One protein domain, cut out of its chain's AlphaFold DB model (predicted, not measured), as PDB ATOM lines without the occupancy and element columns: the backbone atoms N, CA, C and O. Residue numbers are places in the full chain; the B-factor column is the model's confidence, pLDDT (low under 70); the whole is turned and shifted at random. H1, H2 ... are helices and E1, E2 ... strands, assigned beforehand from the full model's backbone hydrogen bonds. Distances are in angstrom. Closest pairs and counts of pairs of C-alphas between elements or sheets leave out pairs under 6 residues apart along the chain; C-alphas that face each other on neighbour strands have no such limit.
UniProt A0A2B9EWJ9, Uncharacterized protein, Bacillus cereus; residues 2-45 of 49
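Overview. This is residues 2 to 45 of the 49 residues of an uncharacterized protein of Bacillus cereus (UniProt A0A2B9EWJ9). A two-stranded hairpin, E1 and E2, has helix H2 packed over one face, and a short helix H1 sits on the far side of H2, making a small flat row of hairpin, H2 and H1. The printed part has 44 residues, with two named helices and two named strands in the order H1, H2, E1, E2; the sheet order is E1 - E2, antiparallel. The class is mixed, helices and strands. It is only just compact, close to loose, with a radius of gyration of the C-alphas of 10.9 A and spans of 28 by 25 by 12 A.

Arrangement. E1, residues 28 to 33, and E2, residues 40 to 44, form an antiparallel hairpin at 145 degrees. N 30 and O 42 are 2.8 A apart and N 42 and O 31 are 2.9 A apart, both within hydrogen-bond range. The C-alphas of H2, residues 15 to 24, come closest to E1 at Val 22 and Pro 29, 6.8 A apart, and to E2 at Val 22 and Val 43, 7.4 A apart. H1, residues 2 to 9, touches H2, the closest C-alphas being those of Cys 2 and Tyr 16, 5.3 A apart. These helices form a helical hairpin, running opposite ways at a shallow tilt of 32 degrees, only just short of steep. H1 is apart from E1 and E2. In H1 and H2 every O i to N i+4 pair is within hydrogen-bond range.

Along the chain. E1 measures 14.8 A from first to last C-alpha, E2 12.8 A, H2 14.5 A and H1 10.2 A. H1 begins at C-alpha 2, (214.834, 268.785, 298.399). E2 ends at C-alpha 44, (221.835, 274.268, 281.099).

Size, cuts and confidence. The two C-alphas farthest apart are those of Val 8 and Ser 45, 29.9 A. The printed part has no cut. The links H1 to H2 and H2 to E1 are tight, and E1 to E2 is short. No printed residue is under 70 in pLDDT.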
ATOM      1  N   CYS A   2     215.116 270.221 298.598       83.75
ATOM      2  CA  CYS A   2     214.834 268.785 298.399       83.75
ATOM      3  C   CYS A   2     214.799 267.963 299.707       83.75
ATOM      4  O   CYS A   2     213.894 267.163 299.900       83.75
ATOM      5  N   ALA A   3     215.723 268.204 300.648       88.69
ATOM      6  CA  ALA A   3     215.727 267.516 301.947       88.69
ATOM      7  C   ALA A   3     214.454 267.782 302.777       88.69
ATOM      8  O   ALA A   3     213.873 266.851 303.324       88.69
ATOM      9  N   LEU A   4     213.987 269.037 302.811       90.88
ATOM     10  CA  LEU A   4     212.746 269.411 303.496       90.88
ATOM     11  C   LEU A   4     211.526 268.785 302.813       90.88
ATOM     12  O   LEU A   4     210.648 268.252 303.483       90.88
ATOM     13  N   ASN A   5     211.487 268.808 301.479       89.75
ATOM     14  CA  ASN A   5     210.396 268.197 300.730       89.75
ATOM     15  C   ASN A   5     210.296 266.683 300.994       89.75
ATOM     16  O   ASN A   5     209.193 266.202 301.232       89.75
ATOM     17  N   ARG A   6     211.428 265.969 301.051       92.38
ATOM     18  CA  ARG A   6     211.469 264.542 301.409       92.38
ATOM     19  C   ARG A   6     211.027 264.261 302.840       92.38
ATOM     20  O   ARG A   6     210.415 263.228 303.075       92.38
ATOM     21  N   LEU A   7     211.337 265.152 303.783       93.50
ATOM     22  CA  LEU A   7     210.889 265.011 305.169       93.50
ATOM     23  C   LEU A   7     209.360 265.090 305.273       93.50
ATOM     24  O   LEU A   7     208.761 264.311 306.005       93.50
ATOM     25  N   VAL A   8     208.739 266.018 304.539       93.06
ATOM     26  CA  VAL A   8     207.292 266.278 304.620       93.06
ATOM     27  C   VAL A   8     206.476 265.334 303.730       93.06
ATOM     28  O   VAL A   8     205.441 264.840 304.159       93.06
ATOM     29  N   ASN A   9     206.929 265.079 302.499       87.62
ATOM     30  CA  ASN A   9     206.160 264.354 301.476       87.62
ATOM     31  C   ASN A   9     206.726 262.962 301.147       87.62
ATOM     32  O   ASN A   9     206.147 262.243 300.336       87.62
ATOM     33  N   GLY A  10     207.865 262.576 301.726       88.81
ATOM     34  CA  GLY A  10     208.590 261.372 301.324       88.81
ATOM     35  C   GLY A  10     209.279 261.510 299.960       88.81
ATOM     36  O   GLY A  10     209.384 262.593 299.384       88.81
ATOM     37  N   LYS A  11     209.789 260.390 299.434       85.56
ATOM     38  CA  LYS A  11     210.366 260.321 298.082       85.56
ATOM     39  C   LYS A  11     209.263 260.007 297.072       85.56
ATOM     40  O   LYS A  11     208.932 258.843 296.866       85.56
ATOM     41  N   VAL A  12     208.705 261.045 296.458       86.88
ATOM     42  CA  VAL A  12     207.674 260.952 295.409       86.88
ATOM     43  C   VAL A  12     208.129 261.724 294.171       86.88
ATOM     44  O   VAL A  12     208.883 262.682 294.315       86.88
ATOM     45  N   ASP A  13     207.689 261.338 292.965       80.88
ATOM     46  CA  ASP A  13     208.017 262.093 291.743       80.88
ATOM     47  C   ASP A  13     207.356 263.477 291.790       80.88
ATOM     48  O   ASP A  13     206.170 263.646 291.504       80.88
ATOM     49  N   ASN A  14     208.132 264.469 292.217       88.00
ATOM     50  CA  ASN A  14     207.716 265.852 292.331       88.00
ATOM     51  C   ASN A  14     208.802 266.784 291.791       88.00
ATOM     52  O   ASN A  14     209.932 266.384 291.504       88.00
ATOM     53  N   PHE A  15     208.457 268.063 291.681       91.25
ATOM     54  CA  PHE A  15     209.347 269.092 291.158       91.25
ATOM     55  C   PHE A  15     210.738 269.110 291.818       91.25
ATOM     56  O   PHE A  15     211.750 269.232 291.128       91.25
ATOM     57  N   TYR A  16     210.813 268.943 293.142       92.00
ATOM     58  CA  TYR A  16     212.076 268.988 293.875       92.00
ATOM     59  C   TYR A  16     212.948 267.757 293.641       92.00
ATOM     60  O   TYR A  16     214.171 267.899 293.614       92.00
ATOM     61  N   GLU A  17     212.353 266.579 293.455       92.44
ATOM     62  CA  GLU A  17     213.097 265.377 293.063       92.44
ATOM     63  C   GLU A  17     213.643 265.509 291.640       92.44
ATOM     64  O   GLU A  17     214.814 265.218 291.403       92.44
ATOM     65  N   ARG A  18     212.851 266.052 290.708       92.00
ATOM     66  CA  ARG A  18     213.312 266.311 289.335       92.00
ATOM     67  C   ARG A  18     214.470 267.313 289.296       92.00
ATOM     68  O   ARG A  18     215.462 267.063 288.619       92.00
ATOM     69  N   ILE A  19     214.401 268.404 290.068       93.25
ATOM     70  CA  ILE A  19     215.528 269.342 290.228       93.25
ATOM     71  C   ILE A  19     216.750 268.658 290.852       93.25
ATOM     72  O   ILE A  19     217.880 268.904 290.435       93.25
ATOM     73  N   PHE A  20     216.542 267.811 291.859       93.38
ATOM     74  CA  PHE A  20     217.636 267.100 292.510       93.38
ATOM     75  C   PHE A  20     218.395 266.193 291.533       93.38
ATOM     76  O   PHE A  20     219.627 266.177 291.549       93.38
ATOM     77  N   GLU A  21     217.685 265.491 290.649       92.62
ATOM     78  CA  GLU A  21     218.310 264.684 289.596       92.62
ATOM     79  C   GLU A  21     219.082 265.535 288.581       92.62
ATOM     80  O   GLU A  21     220.193 265.167 288.208       92.62
ATOM     81  N   VAL A  22     218.569 266.711 288.201       94.06
ATOM     82  CA  VAL A  22     219.311 267.654 287.341       94.06
ATOM     83  C   VAL A  22     220.666 268.014 287.952       94.06
ATOM     84  O   VAL A  22     221.687 267.917 287.269       94.06
ATOM     85  N   TYR A  23     220.696 268.358 289.243       93.19
ATOM     86  CA  TYR A  23     221.950 268.671 289.930       93.19
ATOM     87  C   TYR A  23     222.896 267.469 290.018       93.19
ATOM     88  O   TYR A  23     224.099 267.631 289.830       93.19
ATOM     89  N   LYS A  24     222.381 266.255 290.262       93.38
ATOM     90  CA  LYS A  24     223.202 265.028 290.260       93.38
ATOM     91  C   LYS A  24     223.873 264.766 288.914       93.38
ATOM     92  O   LYS A  24     224.953 264.185 288.885       93.38
ATOM     93  N   LEU A  25     223.235 265.185 287.823       93.56
ATOM     94  CA  LEU A  25     223.755 265.070 286.462       93.56
ATOM     95  C   LEU A  25     224.680 266.237 286.066       93.56
ATOM     96  O   LEU A  25     225.085 266.310 284.909       93.56
ATOM     97  N   GLY A  26     224.998 267.159 286.985       93.06
ATOM     98  CA  GLY A  26     225.840 268.331 286.704       93.06
ATOM     99  C   GLY A  26     225.134 269.434 285.907       93.06
ATOM    100  O   GLY A  26     225.776 270.372 285.437       93.06
ATOM    101  N   GLY A  27     223.814 269.338 285.740       94.31
ATOM    102  CA  GLY A  27     223.015 270.357 285.076       94.31
ATOM    103  C   GLY A  27     222.640 271.506 286.008       94.31
ATOM    104  O   GLY A  27     222.527 271.349 287.225       94.31
ATOM    105  N   TRP A  28     222.379 272.665 285.413       94.69
ATOM    106  CA  TRP A  28     221.834 273.834 286.085       94.69
ATOM    107  C   TRP A  28     220.387 274.065 285.627       94.69
ATOM    108  O   TRP A  28     220.164 274.322 284.442       94.69
ATOM    109  N   PRO A  29     219.377 273.946 286.506       94.31
ATOM    110  CA  PRO A  29     217.990 274.200 286.133       94.31
ATOM    111  C   PRO A  29     217.776 275.705 285.905       94.31
ATOM    112  O   PRO A  29     218.005 276.517 286.800       94.31
ATOM    113  N   CYS A  30     217.324 276.075 284.708       94.44
ATOM    114  CA  CYS A  30     217.214 277.468 284.260       94.44
ATOM    115  C   CYS A  30     215.772 277.943 284.068       94.44
ATOM    116  O   CYS A  30     215.535 279.142 283.951       94.44
ATOM    117  N   GLY A  31     214.806 277.028 284.005       93.94
ATOM    118  CA  GLY A  31     213.416 277.395 283.767       93.94
ATOM    119  C   GLY A  31     212.497 276.200 283.570       93.94
ATOM    120  O   GLY A  31     212.862 275.053 283.845       93.94
ATOM    121  N   TRP A  32     211.298 276.491 283.078       95.56
ATOM    122  CA  TRP A  32     210.242 275.520 282.828       95.56
ATOM    123  C   TRP A  32     209.585 275.801 281.476       95.56
ATOM    124  O   TRP A  32     209.277 276.951 281.171       95.56
ATOM    125  N   GLU A  33     209.378 274.757 280.681       96.62
ATOM    126  CA  GLU A  33     208.682 274.820 279.395       96.62
ATOM    127  C   GLU A  33     207.343 274.081 279.483       96.62
ATOM    128  O   GLU A  33     207.296 272.919 279.896       96.62
ATOM    129  N   GLY A  34     206.256 274.735 279.064       95.50
ATOM    130  CA  GLY A  34     204.894 274.196 279.123       95.50
ATOM    131  C   GLY A  34     204.187 274.443 280.458       95.50
ATOM    132  O   GLY A  34     204.658 275.195 281.309       95.50
ATOM    133  N   GLU A  35     203.031 273.811 280.650       95.62
ATOM    134  CA  GLU A  35     202.191 274.013 281.835       95.62
ATOM    135  C   GLU A  35     202.572 273.060 282.968       95.62
ATOM    136  O   GLU A  35     202.846 271.880 282.759       95.62
ATOM    137  N   TYR A  36     202.614 273.561 284.196       87.88
ATOM    138  CA  TYR A  36     202.828 272.711 285.363       87.88
ATOM    139  C   TYR A  36     201.563 271.879 285.664       87.88
ATOM    140  O   TYR A  36     200.480 272.463 285.685       87.88
ATOM    141  N   PRO A  37     201.665 270.570 285.995       90.31
ATOM    142  CA  PRO A  37     202.883 269.768 286.208       90.31
ATOM    143  C   PRO A  37     203.423 269.001 284.983       90.31
ATOM    144  O   PRO A  37     204.421 268.288 285.111       90.31
ATOM    145  N   GLN A  38     202.786 269.099 283.815       92.50
ATOM    146  CA  GLN A  38     203.115 268.296 282.625       92.50
ATOM    147  C   GLN A  38     204.317 268.816 281.818       92.50
ATOM    148  O   GLN A  38     204.818 268.114 280.939       92.50
ATOM    149  N   GLY A  39     204.774 270.034 282.096       92.25
ATOM    150  CA  GLY A  39     205.912 270.654 281.434       92.25
ATOM    151  C   GLY A  39     207.266 270.022 281.774       92.25
ATOM    152  O   GLY A  39     207.378 269.003 282.464       92.25
ATOM    153  N   ARG A  40     208.324 270.638 281.247       94.25
ATOM    154  CA  ARG A  40     209.699 270.130 281.303       94.25
ATOM    155  C   ARG A  40     210.620 271.139 281.971       94.25
ATOM    156  O   ARG A  40     210.480 272.342 281.775       94.25
ATOM    157  N   ILE A  41     211.603 270.641 282.718       94.81
ATOM    158  CA  ILE A  41     212.668 271.483 283.268       94.81
ATOM    159  C   ILE A  41     213.640 271.819 282.141       94.81
ATOM    160  O   ILE A  41     214.189 270.922 281.499       94.81
ATOM    161  N   ILE A  42     213.876 273.109 281.932       95.56
ATOM    162  CA  ILE A  42     214.925 273.596 281.041       95.56
ATOM    163  C   ILE A  42     216.234 273.576 281.830       95.56
ATOM    164  O   ILE A  42     216.321 274.175 282.903       95.56
ATOM    165  N   VAL A  43     217.244 272.881 281.308       95.75
ATOM    166  CA  VAL A  43     218.523 272.651 281.991       95.75
ATOM    167  C   VAL A  43     219.671 273.130 281.114       95.75
ATOM    168  O   VAL A  43     219.815 272.684 279.978       95.75
ATOM    169  N   TYR A  44     220.519 273.993 281.662       94.81
ATOM    170  CA  TYR A  44     221.835 274.268 281.099       94.81
ATOM    171  C   TYR A  44     222.806 273.157 281.508       94.81
ATOM    172  O   TYR A  44     222.889 272.801 282.681       94.81
ATOM    173  N   SER A  45     223.546 272.599 280.553       92.75
ATOM    174  CA  SER A  45     224.566 271.579 280.810       92.75
ATOM    175  C   SER A  45     225.896 272.062 280.232       92.75
ATOM    176  O   SER A  45     225.980 272.222 279.015       92.75
TER     177      SER A  45